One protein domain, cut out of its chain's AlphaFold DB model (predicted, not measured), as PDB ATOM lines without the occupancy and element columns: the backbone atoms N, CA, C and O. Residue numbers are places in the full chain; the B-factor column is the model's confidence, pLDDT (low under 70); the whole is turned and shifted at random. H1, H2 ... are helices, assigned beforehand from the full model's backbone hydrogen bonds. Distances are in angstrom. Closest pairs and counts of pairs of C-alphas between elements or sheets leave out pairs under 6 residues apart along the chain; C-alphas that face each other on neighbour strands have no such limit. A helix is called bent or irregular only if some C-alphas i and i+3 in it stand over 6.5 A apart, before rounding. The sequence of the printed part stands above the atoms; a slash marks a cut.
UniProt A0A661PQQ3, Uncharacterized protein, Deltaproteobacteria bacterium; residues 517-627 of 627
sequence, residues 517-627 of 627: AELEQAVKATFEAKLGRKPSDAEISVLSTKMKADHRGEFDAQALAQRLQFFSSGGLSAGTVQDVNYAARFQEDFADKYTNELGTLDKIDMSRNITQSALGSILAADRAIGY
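AT A GLANCE: This is residues 517 to 627 of the 627 residues of an uncharacterized protein of Deltaproteobacteria bacterium (UniProt A0A661PQQ3). Two long helical arms, H2 and the second arm H3b of the bent helix H3, reach out to opposite ends from a small core, where H1, the first part of H2 and the short first arm H3a pack together at crossed angles. From the far end of H2 the link of residues 569 to 581 folds back to the core, while residues 602 to 627, nearly all in H3b, stick out at the other end. The printed part has 111 residues, with three named helices in the order H1, H2, H3 and no named strand; its class is all helix. The whole is extended, with a radius of gyration of the C-alphas of 24.0 A and spans of 88 by 32 by 22 A, and the arm H3b makes much of that length.

IN THESE COORDINATES: Find C-alpha 517 at (12.231, 41.685, -4.551); from there H1 runs to residue 531, 20.7 A from first to last C-alpha. Next look at C-alpha 537, at (15.013, 29.783, 2.605), where H2 begins; it runs to residue 568, 46.3 A away. H3, residues 582 to 625, was assigned as one helix by its hydrogen bonds but is bent: C-alphas 593 and 596 are 8.0 A apart. Its arm H3a spans residues 582 to 593, 16.5 A, and its arm H3b spans residues 596 to 625, 43.6 A, ending at C-alpha 625 at (1.003, 44.452, 53.775).

HOW THE PARTS SIT: Begin with H1, which touches H2 with residues 519 to 523 alone; the closest C-alphas are those of Val 523 and Ile 540, 7.1 A apart, and the two run opposite ways at a steep tilt of 57 degrees. H1 also touches H3a, the closest C-alphas being those of Ala 522 and Ala 583, 6.9 A apart, at a steep tilt of 40 degrees, the same way. With residues 530 to 531 alone H1 touches H3b, where the C-alphas of Leu 531 and Leu 598 come closest at 6.9 A; the tilt is steep, 41 degrees, the same way. H2 touches H3a with residues 543 to 547 alone, closest at the C-alphas of Met 547 and Phe 586, 7.1 A, at a steep tilt of 56 degrees, opposite ways. The packing is mostly crossed, with 0 of these 4 pairs at a shallow tilt. At the bend, H3a and H3b are about perpendicular, at 78 degrees, while H2 and H3b are apart. In H1, H2, H3a and H3b every O i to N i+4 pair is within hydrogen-bond range.

THE WHOLE: The C-alphas of Gly 570 and Tyr 627, the two farthest apart, are 88.0 A from each other. Without residues 602 to 627, which stand free, the body spans 55 by 25 by 18 A. The printed part has no cut; the link from H1 to H2 is tight, and that from H2 to H3 is long, with 13 residues. In this predicted model the mean pLDDT of the printed part is 86.2; look for values under 70 at residues 572 to 580 and at residue 627, the chain's last.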
ATOM      1  N   ALA A 517      11.389  41.134  -5.605       81.25
ATOM      2  CA  ALA A 517      12.231  41.685  -4.551       81.25
ATOM      3  C   ALA A 517      11.384  42.404  -3.490       81.25
ATOM      4  O   ALA A 517      11.618  42.226  -2.292       81.25
ATOM      5  N   GLU A 518      10.376  43.172  -3.909       82.19
ATOM      6  CA  GLU A 518       9.400  43.771  -2.987       82.19
ATOM      7  C   GLU A 518       8.608  42.684  -2.249       82.19
ATOM      8  O   GLU A 518       8.423  42.757  -1.031       82.19
ATOM      9  N   LEU A 519       8.226  41.621  -2.962       81.81
ATOM     10  CA  LEU A 519       7.521  40.492  -2.374       81.81
ATOM     11  C   LEU A 519       8.364  39.759  -1.326       81.81
ATOM     12  O   LEU A 519       7.889  39.483  -0.227       81.81
ATOM     13  N   GLU A 520       9.628  39.478  -1.628       84.31
ATOM     14  CA  GLU A 520      10.541  38.839  -0.682       84.31
ATOM     15  C   GLU A 520      10.754  39.705   0.573       84.31
ATOM     16  O   GLU A 520      10.809  39.186   1.692       84.31
ATOM     17  N   GLN A 521      10.826  41.033   0.421       87.25
ATOM     18  CA  GLN A 521      10.883  41.952   1.559       87.25
ATOM     19  C   GLN A 521       9.594  41.921   2.388       87.25
ATOM     20  O   GLN A 521       9.676  41.886   3.618       87.25
ATOM     21  N   ALA A 522       8.423  41.875   1.746       86.00
ATOM     22  CA  ALA A 522       7.138  41.743   2.429       86.00
ATOM     23  C   ALA A 522       7.033  40.419   3.205       86.00
ATOM     24  O   ALA A 522       6.570  40.413   4.351       86.00
ATOM     25  N   VAL A 523       7.543  39.322   2.632       87.88
ATOM     26  CA  VAL A 523       7.636  38.014   3.297       87.88
ATOM     27  C   VAL A 523       8.497  38.126   4.548       87.88
ATOM     28  O   VAL A 523       8.035  37.826   5.648       87.88
ATOM     29  N   LYS A 524       9.728  38.631   4.415       91.56
ATOM     30  CA  LYS A 524      10.655  38.787   5.547       91.56
ATOM     31  C   LYS A 524      10.073  39.665   6.654       91.56
ATOM     32  O   LYS A 524      10.113  39.269   7.817       91.56
ATOM     33  N   ALA A 525       9.495  40.811   6.293       92.62
ATOM     34  CA  ALA A 525       8.883  41.731   7.246       92.62
ATOM     35  C   ALA A 525       7.706  41.089   7.994       92.62
ATOM     36  O   ALA A 525       7.547  41.299   9.194       92.62
ATOM     37  N   THR A 526       6.902  40.276   7.309       93.12
ATOM     38  CA  THR A 526       5.733  39.627   7.914       93.12
ATOM     39  C   THR A 526       6.132  38.502   8.854       93.12
ATOM     40  O   THR A 526       5.596  38.432   9.953       93.12
ATOM     41  N   PHE A 527       7.121  37.678   8.498       95.75
ATOM     42  CA  PHE A 527       7.669  36.669   9.411       95.75
ATOM     43  C   PHE A 527       8.240  37.294  10.683       95.75
ATOM     44  O   PHE A 527       7.940  36.841  11.787       95.75
ATOM     45  N   GLU A 528       9.019  38.365  10.542       95.12
ATOM     46  CA  GLU A 528       9.607  39.044  11.693       95.12
ATOM     47  C   GLU A 528       8.524  39.687  12.574       95.12
ATOM     48  O   GLU A 528       8.581  39.571  13.797       95.12
ATOM     49  N   ALA A 529       7.498  40.291  11.967       94.81
ATOM     50  CA  ALA A 529       6.405  40.935  12.691       94.81
ATOM     51  C   ALA A 529       5.420  39.950  13.340       94.81
ATOM     52  O   ALA A 529       4.911  40.232  14.423       94.81
ATOM     53  N   LYS A 530       5.109  38.832  12.675       95.31
ATOM     54  CA  LYS A 530       4.052  37.895  13.085       95.31
ATOM     55  C   LYS A 530       4.577  36.692  13.853       95.31
ATOM     56  O   LYS A 530       3.928  36.257  14.793       95.31
ATOM     57  N   LEU A 531       5.742  36.171  13.470       94.94
ATOM     58  CA  LEU A 531       6.331  34.972  14.075       94.94
ATOM     59  C   LEU A 531       7.549  35.287  14.950       94.94
ATOM     60  O   LEU A 531       8.080  34.399  15.612       94.94
ATOM     61  N   GLY A 532       8.028  36.536  14.957       95.31
ATOM     62  CA  GLY A 532       9.197  36.934  15.746       95.31
ATOM     63  C   GLY A 532      10.496  36.250  15.308       95.31
ATOM     64  O   GLY A 532      11.464  36.216  16.070       95.31
ATOM     65  N   ARG A 533      10.533  35.686  14.094       95.75
ATOM     66  CA  ARG A 533      11.688  34.983  13.523       95.75
ATOM     67  C   ARG A 533      11.885  35.364  12.064       95.75
ATOM     68  O   ARG A 533      10.967  35.833  11.404       95.75
ATOM     69  N   LYS A 534      13.091  35.133  11.544       95.88
ATOM     70  CA  LYS A 534      13.345  35.236  10.103       95.88
ATOM     71  C   LYS A 534      12.786  33.992   9.398       95.88
ATOM     72  O   LYS A 534      12.890  32.904   9.972       95.88
ATOM     73  N   PRO A 535      12.216  34.129   8.190       95.31
ATOM     74  CA  PRO A 535      11.831  32.968   7.402       95.31
ATOM     75  C   PRO A 535      13.079  32.186   6.995       95.31
ATOM     76  O   PRO A 535      14.130  32.777   6.738       95.31
ATOM     77  N   SER A 536      12.962  30.864   6.934       94.75
ATOM     78  CA  SER A 536      13.971  30.013   6.302       94.75
ATOM     79  C   SER A 536      13.886  30.099   4.774       94.75
ATOM     80  O   SER A 536      12.832  30.421   4.222       94.75
ATOM     81  N   ASP A 537      14.972  29.758   4.077       89.69
ATOM     82  CA  ASP A 537      15.013  29.783   2.605       89.69
ATOM     83  C   ASP A 537      13.933  28.879   1.981       89.69
ATOM     84  O   ASP A 537      13.313  29.238   0.981       89.69
ATOM     85  N   ALA A 538      13.628  27.745   2.622       90.00
ATOM     86  CA  ALA A 538      12.548  26.851   2.210       90.00
ATOM     87  C   ALA A 538      11.165  27.513   2.327       90.00
ATOM     88  O   ALA A 538      10.322  27.366   1.443       90.00
ATOM     89  N   GLU A 539      10.922  28.282   3.390       90.38
ATOM     90  CA  GLU A 539       9.652  28.988   3.584       90.38
ATOM     91  C   GLU A 539       9.473  30.122   2.577       90.38
ATOM     92  O   GLU A 539       8.391  30.253   2.001       90.38
ATOM     93  N   ILE A 540      10.545  30.879   2.309       88.69
ATOM     94  CA  ILE A 540      10.568  31.892   1.246       88.69
ATOM     95  C   ILE A 540      10.266  31.229  -0.102       88.69
ATOM     96  O   ILE A 540       9.421  31.716  -0.855       88.69
ATOM     97  N   SER A 541      10.907  30.096  -0.400       85.44
ATOM     98  CA  SER A 541      10.717  29.374  -1.660       85.44
ATOM     99  C   SER A 541       9.280  28.877  -1.834       85.44
ATOM    100  O   SER A 541       8.681  29.097  -2.885       85.44
ATOM    101  N   VAL A 542       8.685  28.251  -0.813       87.25
ATOM    102  CA  VAL A 542       7.309  27.733  -0.915       87.25
ATOM    103  C   VAL A 542       6.298  28.868  -1.071       87.25
ATOM    104  O   VAL A 542       5.424  28.782  -1.929       87.25
ATOM    105  N   LEU A 543       6.417  29.941  -0.281       86.19
ATOM    106  CA  LEU A 543       5.483  31.072  -0.360       86.19
ATOM    107  C   LEU A 543       5.617  31.821  -1.686       86.19
ATOM    108  O   LEU A 543       4.617  32.083  -2.343       86.19
ATOM    109  N   SER A 544       6.844  32.101  -2.132       82.19
ATOM    110  CA  SER A 544       7.064  32.762  -3.422       82.19
ATOM    111  C   SER A 544       6.593  31.910  -4.605       82.19
ATOM    112  O   SER A 544       6.052  32.455  -5.565       82.19
ATOM    113  N   THR A 545       6.745  30.583  -4.539       84.12
ATOM    114  CA  THR A 545       6.258  29.662  -5.578       84.12
ATOM    115  C   THR A 545       4.736  29.615  -5.620       84.12
ATOM    116  O   THR A 545       4.165  29.727  -6.704       84.12
ATOM    117  N   LYS A 546       4.078  29.514  -4.457       85.62
ATOM    118  CA  LYS A 546       2.613  29.546  -4.370       85.62
ATOM    119  C   LYS A 546       2.062  30.842  -4.964       85.62
ATOM    120  O   LYS A 546       1.260  30.802  -5.890       85.62
ATOM    121  N   MET A 547       2.614  31.980  -4.550       83.81
ATOM    122  CA  MET A 547       2.204  33.279  -5.077       83.81
ATOM    123  C   MET A 547       2.405  33.391  -6.589       83.81
ATOM    124  O   MET A 547       1.521  33.860  -7.299       83.81
ATOM    125  N   LYS A 548       3.541  32.920  -7.125       82.50
ATOM    126  CA  LYS A 548       3.770  32.885  -8.581       82.50
ATOM    127  C   LYS A 548       2.669  32.116  -9.317       82.50
ATOM    128  O   LYS A 548       2.206  32.595 -10.355       82.50
ATOM    129  N   ALA A 549       2.267  30.957  -8.798       81.94
ATOM    130  CA  ALA A 549       1.225  30.128  -9.396       81.94
ATOM    131  C   ALA A 549      -0.151  30.809  -9.331       81.94
ATOM    132  O   ALA A 549      -0.808  30.956 -10.365       81.94
ATOM    133  N   ASP A 550      -0.537  31.306  -8.156       81.44
ATOM    134  CA  ASP A 550      -1.843  31.930  -7.932       81.44
ATOM    135  C   ASP A 550      -2.012  33.197  -8.785       81.44
ATOM    136  O   ASP A 550      -3.024  33.371  -9.470       81.44
ATOM    137  N   HIS A 551      -0.966  34.025  -8.878       79.88
ATOM    138  CA  HIS A 551      -0.978  35.221  -9.723       79.88
ATOM    139  C   HIS A 551      -1.114  34.912 -11.203       79.88
ATOM    140  O   HIS A 551      -1.756  35.668 -11.937       79.88
ATOM    141  N   ARG A 552      -0.482  33.831 -11.669       80.62
ATOM    142  CA  ARG A 552      -0.620  33.444 -13.067       80.62
ATOM    143  C   ARG A 552      -2.046  32.981 -13.352       80.62
ATOM    144  O   ARG A 552      -2.627  33.439 -14.333       80.62
ATOM    145  N   GLY A 553      -2.621  32.167 -12.467       81.75
ATOM    146  CA  GLY A 553      -4.003  31.700 -12.585       81.75
ATOM    147  C   GLY A 553      -5.019  32.844 -12.624       81.75
ATOM    148  O   GLY A 553      -5.894  32.869 -13.488       81.75
ATOM    149  N   GLU A 554      -4.877  33.840 -11.749       82.81
ATOM    150  CA  GLU A 554      -5.742  35.023 -11.757       82.81
ATOM    151  C   GLU A 554      -5.588  35.872 -13.006       82.81
ATOM    152  O   GLU A 554      -6.586  36.309 -13.578       82.81
ATOM    153  N   PHE A 555      -4.350  36.130 -13.423       81.81
ATOM    154  CA  PHE A 555      -4.111  36.893 -14.635       81.81
ATOM    155  C   PHE A 555      -4.747  36.198 -15.839       81.81
ATOM    156  O   PHE A 555      -5.425  36.851 -16.631       81.81
ATOM    157  N   ASP A 556      -4.588  34.878 -15.948       82.31
ATOM    158  CA  ASP A 556      -5.181  34.086 -17.021       82.31
ATOM    159  C   ASP A 556      -6.724  34.136 -16.951       82.31
ATOM    160  O   ASP A 556      -7.386  34.323 -17.978       82.31
ATOM    161  N   ALA A 557      -7.311  34.084 -15.748       84.19
ATOM    162  CA  ALA A 557      -8.752  34.237 -15.539       84.19
ATOM    163  C   ALA A 557      -9.262  35.639 -15.923       84.19
ATOM    164  O   ALA A 557     -10.288  35.771 -16.598       84.19
ATOM    165  N   GLN A 558      -8.542  36.699 -15.551       83.88
ATOM    166  CA  GLN A 558      -8.911  38.067 -15.902       83.88
ATOM    167  C   GLN A 558      -8.718  38.336 -17.401       83.88
ATOM    168  O   GLN A 558      -9.579  38.952 -18.031       83.88
ATOM    169  N   ALA A 559      -7.638  37.837 -18.004       81.88
ATOM    170  CA  ALA A 559      -7.401  37.919 -19.442       81.88
ATOM    171  C   ALA A 559      -8.516  37.206 -20.220       81.88
ATOM    172  O   ALA A 559      -9.021  37.746 -21.208       81.88
ATOM    173  N   LEU A 560      -8.970  36.040 -19.745       83.94
ATOM    174  CA  LEU A 560     -10.122  35.340 -20.307       83.94
ATOM    175  C   LEU A 560     -11.415  36.156 -20.160       83.94
ATOM    176  O   LEU A 560     -12.147  36.314 -21.139       83.94
ATOM    177  N   ALA A 561     -11.683  36.722 -18.982       85.44
ATOM    178  CA  ALA A 561     -12.861  37.558 -18.752       85.44
ATOM    179  C   ALA A 561     -12.881  38.782 -19.686       85.44
ATOM    180  O   ALA A 561     -13.903  39.091 -20.301       85.44
ATOM    181  N   GLN A 562     -11.732  39.433 -19.876       84.19
ATOM    182  CA  GLN A 562     -11.590  40.550 -20.806       84.19
ATOM    183  C   GLN A 562     -11.723  40.134 -22.262       84.19
ATOM    184  O   GLN A 562     -12.304  40.872 -23.057       84.19
ATOM    185  N   ARG A 563     -11.214  38.957 -22.628       84.19
ATOM    186  CA  ARG A 563     -11.417  38.386 -23.960       84.19
ATOM    187  C   ARG A 563     -12.908  38.207 -24.237       84.19
ATOM    188  O   ARG A 563     -13.395  38.656 -25.272       84.19
ATOM    189  N   LEU A 564     -13.642  37.613 -23.298       86.38
ATOM    190  CA  LEU A 564     -15.092  37.433 -23.402       86.38
ATOM    191  C   LEU A 564     -15.824  38.780 -23.486       86.38
ATOM    192  O   LEU A 564     -16.698  38.951 -24.337       86.38
ATOM    193  N   GLN A 565     -15.421  39.765 -22.678       84.69
ATOM    194  CA  GLN A 565     -15.985  41.115 -22.711       84.69
ATOM    195  C   GLN A 565     -15.686  41.847 -24.027       84.69
ATOM    196  O   GLN A 565     -16.531  42.571 -24.551       84.69
ATOM    197  N   PHE A 566     -14.495  41.668 -24.594       85.31
ATOM    198  CA  PHE A 566     -14.118  42.259 -25.872       85.31
ATOM    199  C   PHE A 566     -15.013  41.749 -27.005       85.31
ATOM    200  O   PHE A 566     -15.500  42.546 -27.813       85.31
ATOM    201  N   PHE A 567     -15.283  40.439 -27.033       84.12
ATOM    202  CA  PHE A 567     -16.180  39.842 -28.020       84.12
ATOM    203  C   PHE A 567     -17.651  40.210 -27.788       84.12
ATOM    204  O   PHE A 567     -18.370  40.421 -28.763       84.12
ATOM    205  N   SER A 568     -18.097  40.362 -26.535       85.31
ATOM    206  CA  SER A 568     -19.487  40.734 -26.233       85.31
ATOM    207  C   SER A 568     -19.785  42.227 -26.427       85.31
ATOM    208  O   SER A 568     -20.884  42.585 -26.843       85.31
ATOM    209  N   SER A 569     -18.812  43.111 -26.184       83.44
ATOM    210  CA  SER A 569     -18.978  44.576 -26.257       83.44
ATOM    211  C   SER A 569     -18.712  45.183 -27.640       83.44
ATOM    212  O   SER A 569     -18.723  46.406 -27.796       83.44
ATOM    213  N   GLY A 570     -18.441  44.359 -28.656       82.44
ATOM    214  CA  GLY A 570     -18.091  44.850 -29.989       82.44
ATOM    215  C   GLY A 570     -16.751  45.589 -30.017       82.44
ATOM    216  O   GLY A 570     -16.590  46.539 -30.785       82.44
ATOM    217  N   GLY A 571     -15.792  45.171 -29.181       74.69
ATOM    218  CA  GLY A 571     -14.409  45.642 -29.180       74.69
ATOM    219  C   GLY A 571     -14.175  47.009 -28.536       74.69
ATOM    220  O   GLY A 571     -13.317  47.749 -29.025       74.69
ATOM    221  N   LEU A 572     -14.942  47.377 -27.506       62.38
ATOM    222  CA  LEU A 572     -14.587  48.507 -26.642       62.38
ATOM    223  C   LEU A 572     -13.375  48.128 -25.774       62.38
ATOM    224  O   LEU A 572     -13.208  46.971 -25.397       62.38
ATOM    225  N   SER A 573     -12.485  49.098 -25.543       60.12
ATOM    226  CA  SER A 573     -11.153  48.876 -24.973       60.12
ATOM    227  C   SER A 573     -11.220  48.191 -23.611       60.12
ATOM    228  O   SER A 573     -11.818  48.730 -22.678       60.12
ATOM    229  N   ALA A 574     -10.559  47.041 -23.501       57.84
ATOM    230  CA  ALA A 574     -10.304  46.394 -22.227       57.84
ATOM    231  C   ALA A 574      -9.501  47.348 -21.325       57.84
ATOM    232  O   ALA A 574      -8.508  47.932 -21.766       57.84
ATOM    233  N   GLY A 575      -9.964  47.558 -20.093       61.72
ATOM    234  CA  GLY A 575      -9.212  48.312 -19.090       61.72
ATOM    235  C   GLY A 575      -7.888  47.618 -18.763       61.72
ATOM    236  O   GLY A 575      -7.747  46.411 -18.949       61.72
ATOM    237  N   THR A 576      -6.906  48.371 -18.272       58.38
ATOM    238  CA  THR A 576      -5.671  47.799 -17.718       58.38
ATOM    239  C   THR A 576      -6.016  46.897 -16.536       58.38
ATOM    240  O   THR A 576      -6.704  47.332 -15.618       58.38
ATOM    241  N   VAL A 577      -5.572  45.642 -16.580       57.66
ATOM    242  CA  VAL A 577      -6.052  44.573 -15.680       57.66
ATOM    243  C   VAL A 577      -5.231  44.422 -14.406       57.66
ATOM    244  O   VAL A 577      -5.602  43.671 -13.519       57.66
ATOM    245  N   GLN A 578      -4.092  45.094 -14.295       59.62
ATOM    246  CA  GLN A 578      -3.151  44.790 -13.224       59.62
ATOM    247  C   GLN A 578      -3.352  45.661 -11.993       59.62
ATOM    248  O   GLN A 578      -2.520  46.509 -11.695       59.62
ATOM    249  N   ASP A 579      -4.439  45.413 -11.267       65.19
ATOM    250  CA  ASP A 579      -4.611  45.915  -9.898       65.19
ATOM    251  C   ASP A 579      -4.668  44.747  -8.899       65.19
ATOM    252  O   ASP A 579      -5.524  44.668  -8.019       65.19
ATOM    253  N   VAL A 580      -3.775  43.766  -9.083       66.25
ATOM    254  CA  VAL A 580      -3.603  42.671  -8.121       66.25
ATOM    255  C   VAL A 580      -2.725  43.191  -6.985       66.25
ATOM    256  O   VAL A 580      -1.533  43.432  -7.165       66.25
ATOM    257  N   ASN A 581      -3.315  43.387  -5.805       77.50
ATOM    258  CA  ASN A 581      -2.578  43.780  -4.607       77.50
ATOM    259  C   ASN A 581      -1.807  42.573  -4.044       77.50
ATOM    260  O   ASN A 581      -2.315  41.819  -3.210       77.50
ATOM    261  N   TYR A 582      -0.572  42.402  -4.511       74.75
ATOM    262  CA  TYR A 582       0.317  41.294  -4.148       74.75
ATOM    263  C   TYR A 582       0.541  41.167  -2.638       74.75
ATOM    264  O   TYR A 582       0.543  40.064  -2.097       74.75
ATOM    265  N   ALA A 583       0.673  42.299  -1.944       76.81
ATOM    266  CA  ALA A 583       0.885  42.311  -0.505       76.81
ATOM    267  C   ALA A 583      -0.337  41.776   0.257       76.81
ATOM    268  O   ALA A 583      -0.164  41.060   1.236       76.81
ATOM    269  N   ALA A 584      -1.559  42.089  -0.188       80.06
ATOM    270  CA  ALA A 584      -2.777  41.605   0.461       80.06
ATOM    271  C   ALA A 584      -2.929  40.083   0.335       80.06
ATOM    272  O   ALA A 584      -3.160  39.416   1.339       80.06
ATOM    273  N   ARG A 585      -2.720  39.532  -0.867       80.31
ATOM    274  CA  ARG A 585      -2.771  38.076  -1.088       80.31
ATOM    275  C   ARG A 585      -1.704  37.328  -0.313       80.31
ATOM    276  O   ARG A 585      -1.988  36.304   0.292       80.31
ATOM    277  N   PHE A 586      -0.497  37.885  -0.260       87.00
ATOM    278  CA  PHE A 586       0.552  37.315   0.570       87.00
ATOM    279  C   PHE A 586       0.122  37.187   2.039       87.00
ATOM    280  O   PHE A 586       0.403  36.170   2.665       87.00
ATOM    281  N   GLN A 587      -0.551  38.199   2.599       86.19
ATOM    282  CA  GLN A 587      -1.016  38.141   3.990       86.19
ATOM    283  C   GLN A 587      -2.057  37.036   4.207       86.19
ATOM    284  O   GLN A 587      -2.047  36.423   5.269       86.19
ATOM    285  N   GLU A 588      -2.922  36.778   3.223       87.12
ATOM    286  CA  GLU A 588      -3.921  35.702   3.259       87.12
ATOM    287  C   GLU A 588      -3.245  34.324   3.227       87.12
ATOM    288  O   GLU A 588      -3.390  33.548   4.167       87.12
ATOM    289  N   ASP A 589      -2.379  34.073   2.238       87.38
ATOM    290  CA  ASP A 589      -1.626  32.816   2.133       87.38
ATOM    291  C   ASP A 589      -0.731  32.551   3.347       87.38
ATOM    292  O   ASP A 589      -0.544  31.408   3.777       87.38
ATOM    293  N   PHE A 590      -0.138  33.616   3.886       91.25
ATOM    294  CA  PHE A 590       0.668  33.548   5.090       91.25
ATOM    295  C   PHE A 590      -0.188  33.186   6.306       91.25
ATOM    296  O   PHE A 590       0.210  32.316   7.080       91.25
ATOM    297  N   ALA A 591      -1.343  33.834   6.481       89.94
ATOM    298  CA  ALA A 591      -2.249  33.534   7.581       89.94
ATOM    299  C   ALA A 591      -2.694  32.071   7.524       89.94
ATOM    300  O   ALA A 591      -2.484  31.358   8.500       89.94
ATOM    301  N   ASP A 592      -3.164  31.604   6.365       89.94
ATOM    302  CA  ASP A 592      -3.620  30.228   6.168       89.94
ATOM    303  C   ASP A 592      -2.531  29.219   6.527       89.94
ATOM    304  O   ASP A 592      -2.722  28.359   7.393       89.94
ATOM    305  N   LYS A 593      -1.343  29.364   5.926       90.56
ATOM    306  CA  LYS A 593      -0.243  28.412   6.112       90.56
ATOM    307  C   LYS A 593       0.273  28.364   7.552       90.56
ATOM    308  O   LYS A 593       0.706  27.306   8.005       90.56
ATOM    309  N   TYR A 594       0.256  29.494   8.257       92.56
ATOM    310  CA  TYR A 594       0.825  29.620   9.599       92.56
ATOM    311  C   TYR A 594      -0.228  29.739  10.704       92.56
ATOM    312  O   TYR A 594       0.135  30.046  11.838       92.56
ATOM    313  N   THR A 595      -1.500  29.429  10.425       94.38
ATOM    314  CA  THR A 595      -2.615  29.506  11.391       94.38
ATOM    315  C   THR A 595      -2.274  28.836  12.727       94.38
ATOM    316  O   THR A 595      -2.440  29.432  13.791       94.38
ATOM    317  N   ASN A 596      -1.704  27.627  12.689       92.62
ATOM    318  CA  ASN A 596      -1.347  26.869  13.893       92.62
ATOM    319  C   ASN A 596      -0.179  27.493  14.680       92.62
ATOM    320  O   ASN A 596      -0.188  27.499  15.916       92.62
ATOM    321  N   GLU A 597       0.829  28.031  13.985       92.81
ATOM    322  CA  GLU A 597       1.981  28.689  14.622       92.81
ATOM    323  C   GLU A 597       1.547  30.019  15.254       92.81
ATOM    324  O   GLU A 597       1.866  30.282  16.415       92.81
ATOM    325  N   LEU A 598       0.733  30.802  14.538       92.06
ATOM    326  CA  LEU A 598       0.127  32.039  15.032       92.06
ATOM    327  C   LEU A 598      -0.743  31.779  16.266       92.06
ATOM    328  O   LEU A 598      -0.537  32.414  17.298       92.06
ATOM    329  N   GLY A 599      -1.623  30.775  16.221       92.06
ATOM    330  CA  GLY A 599      -2.449  30.400  17.370       92.06
ATOM    331  C   GLY A 599      -1.627  29.935  18.578       92.06
ATOM    332  O   GLY A 599      -2.007  30.168  19.728       92.06
ATOM    333  N   THR A 600      -0.470  29.311  18.350       93.25
ATOM    334  CA  THR A 600       0.453  28.930  19.431       93.25
ATOM    335  C   THR A 600       1.134  30.153  20.049       93.25
ATOM    336  O   THR A 600       1.227  30.246  21.276       93.25
ATOM    337  N   LEU A 601       1.576  31.108  19.228       92.56
ATOM    338  CA  LEU A 601       2.167  32.364  19.696       92.56
ATOM    339  C   LEU A 601       1.161  33.204  20.490       92.56
ATOM    340  O   LEU A 601       1.497  33.672  21.580       92.56
ATOM    341  N   ASP A 602      -0.085  33.292  20.027       93.50
ATOM    342  CA  ASP A 602      -1.162  33.988  20.735       93.50
ATOM    343  C   ASP A 602      -1.426  33.365  22.116       93.50
ATOM    344  O   ASP A 602      -1.552  34.080  23.116       93.50
ATOM    345  N   LYS A 603      -1.421  32.028  22.222       94.50
ATOM    346  CA  LYS A 603      -1.534  31.319  23.512       94.50
ATOM    347  C   LYS A 603      -0.352  31.617  24.442       94.50
ATOM    348  O   LYS A 603      -0.547  31.806  25.647       94.50
ATOM    349  N   ILE A 604       0.872  31.677  23.910       93.00
ATOM    350  CA  ILE A 604       2.073  32.021  24.686       93.00
ATOM    351  C   ILE A 604       1.980  33.455  25.212       93.00
ATOM    352  O   ILE A 604       2.243  33.694  26.395       93.00
ATOM    353  N   ASP A 605       1.584  34.406  24.372       92.50
ATOM    354  CA  ASP A 605       1.458  35.806  24.770       92.50
ATOM    355  C   ASP A 605       0.303  36.018  25.754       92.50
ATOM    356  O   ASP A 605       0.454  36.753  26.735       92.50
ATOM    357  N   MET A 606      -0.806  35.291  25.599       93.50
ATOM    358  CA  MET A 606      -1.878  35.248  26.594       93.50
ATOM    359  C   MET A 606      -1.368  34.729  27.948       93.50
ATOM    360  O   MET A 606      -1.595  35.368  28.979       93.50
ATOM    361  N   SER A 607      -0.614  33.626  27.962       94.44
ATOM    362  CA  SER A 607      -0.014  33.064  29.181       94.44
ATOM    363  C   SER A 607       0.970  34.032  29.854       94.44
ATOM    364  O   SER A 607       0.945  34.218  31.079       94.44
ATOM    365  N   ARG A 608       1.794  34.737  29.065       94.56
ATOM    366  CA  ARG A 608       2.692  35.791  29.566       94.56
ATOM    367  C   ARG A 608       1.917  36.944  30.192       94.56
ATOM    368  O   ARG A 608       2.270  37.366  31.292       94.56
ATOM    369  N   ASN A 609       0.862  37.421  29.537       95.75
ATOM    370  CA  ASN A 609       0.028  38.509  30.045       95.75
ATOM    371  C   ASN A 609      -0.676  38.123  31.355       95.75
ATOM    372  O   ASN A 609      -0.681  38.911  32.306       95.75
ATOM    373  N   ILE A 610      -1.193  36.894  31.456       95.00
ATOM    374  CA  ILE A 610      -1.778  36.357  32.697       95.00
ATOM    375  C   ILE A 610      -0.723  36.309  33.809       95.00
ATOM    376  O   ILE A 610      -0.962  36.803  34.912       95.00
ATOM    377  N   THR A 611       0.467  35.783  33.512       96.12
ATOM    378  CA  THR A 611       1.571  35.671  34.478       96.12
ATOM    379  C   THR A 611       2.039  37.045  34.965       96.12
ATOM    380  O   THR A 611       2.214  37.253  36.166       96.12
ATOM    381  N   GLN A 612       2.199  38.015  34.061       96.19
ATOM    382  CA  GLN A 612       2.578  39.387  34.409       96.19
ATOM    383  C   GLN A 612       1.502  40.083  35.250       96.19
ATOM    384  O   GLN A 612       1.836  40.763  36.220       96.19
ATOM    385  N   SER A 613       0.223  39.882  34.928       95.12
ATOM    386  CA  SER A 613      -0.898  40.412  35.712       95.12
ATOM    387  C   SER A 613      -0.932  39.823  37.130       95.12
ATOM    388  O   SER A 613      -1.041  40.560  38.117       95.12
ATOM    389  N   ALA A 614      -0.749  38.503  37.251       95.31
ATOM    390  CA  ALA A 614      -0.683  37.810  38.533       95.31
ATOM    391  C   ALA A 614       0.509  38.285  39.381       95.31
ATOM    392  O   ALA A 614       0.332  38.637  40.548       95.31
ATOM    393  N   LEU A 615       1.704  38.387  38.790       95.81
ATOM    394  CA  LEU A 615       2.887  38.941  39.460       95.81
ATOM    395  C   LEU A 615       2.670  40.399  39.882       95.81
ATOM    396  O   LEU A 615       3.039  40.776  40.993       95.81
ATOM    397  N   GLY A 616       2.032  41.209  39.034       96.62
ATOM    398  CA  GLY A 616       1.655  42.583  39.355       96.62
ATOM    399  C   GLY A 616       0.735  42.667  40.574       96.62
ATOM    400  O   GLY A 616       0.963  43.492  41.459       96.62
ATOM    401  N   SER A 617      -0.250  41.771  40.665       96.12
ATOM    402  CA  SER A 617      -1.166  41.685  41.808       96.12
ATOM    403  C   SER A 617      -0.471  41.216  43.086       96.12
ATOM    404  O   SER A 617      -0.694  41.800  44.145       96.12
ATOM    405  N   ILE A 618       0.427  40.230  42.996       94.94
ATOM    406  CA  ILE A 618       1.222  39.761  44.143       94.94
ATOM    407  C   ILE A 618       2.118  40.889  44.672       94.94
ATOM    408  O   ILE A 618       2.120  41.163  45.869       94.94
ATOM    409  N   LEU A 619       2.831  41.596  43.789       95.62
ATOM    410  CA  LEU A 619       3.695  42.718  44.172       95.62
ATOM    411  C   LEU A 619       2.907  43.908  44.740       95.62
ATOM    412  O   LEU A 619       3.427  44.646  45.578       95.62
ATOM    413  N   ALA A 620       1.675  44.127  44.276       95.00
ATOM    414  CA  ALA A 620       0.793  45.148  44.832       95.00
ATOM    415  C   ALA A 620       0.291  44.761  46.232       95.00
ATOM    416  O   ALA A 620       0.284  45.605  47.129       95.00
ATOM    417  N   ALA A 621      -0.076  43.492  46.436       94.88
ATOM    418  CA  ALA A 621      -0.503  42.971  47.733       94.88
ATOM    419  C   ALA A 621       0.631  42.993  48.770       94.88
ATOM    420  O   ALA A 621       0.414  43.436  49.895       94.88
ATOM    421  N   ASP A 622       1.849  42.601  48.385       94.50
ATOM    422  CA  ASP A 622       3.036  42.652  49.250       94.50
ATOM    423  C   ASP A 622       3.317  44.083  49.740       94.50
ATOM    424  O   ASP A 622       3.476  44.329  50.938       94.50
ATOM    425  N   ARG A 623       3.240  45.072  48.836       94.50
ATOM    426  CA  ARG A 623       3.351  46.488  49.216       94.50
ATOM    427  C   ARG A 623       2.246  46.935  50.163       94.50
ATOM    428  O   ARG A 623       2.523  47.750  51.031       94.50
ATOM    429  N   ALA A 624       1.020  46.439  50.005       93.56
ATOM    430  CA  ALA A 624      -0.088  46.799  50.885       93.56
ATOM    431  C   ALA A 624       0.059  46.221  52.304       93.56
ATOM    432  O   ALA A 624      -0.437  46.829  53.243       93.56
ATOM    433  N   ILE A 625       0.740  45.081  52.467       93.50
ATOM    434  CA  ILE A 625       1.003  44.452  53.775       93.50
ATOM    435  C   ILE A 625       2.201  45.108  54.486       93.50
ATOM    436  O   ILE A 625       2.277  45.095  55.714       93.50
ATOM    437  N   GLY A 626       3.143  45.679  53.729       85.31
ATOM    438  CA  GLY A 626       4.341  46.337  54.260       85.31
ATOM    439  C   GLY A 626       4.138  47.740  54.860       85.31
ATOM    440  O   GLY A 626       5.111  48.306  55.365       85.31
ATOM    441  N   TYR A 627       2.924  48.297  54.811       55.69
ATOM    442  CA  TYR A 627       2.520  49.563  55.446       55.69
ATOM    443  C   TYR A 627       1.541  49.301  56.589       55.69
ATOM    444  O   TYR A 627       1.613  50.055  57.589       55.69
TER     445      TYR A 627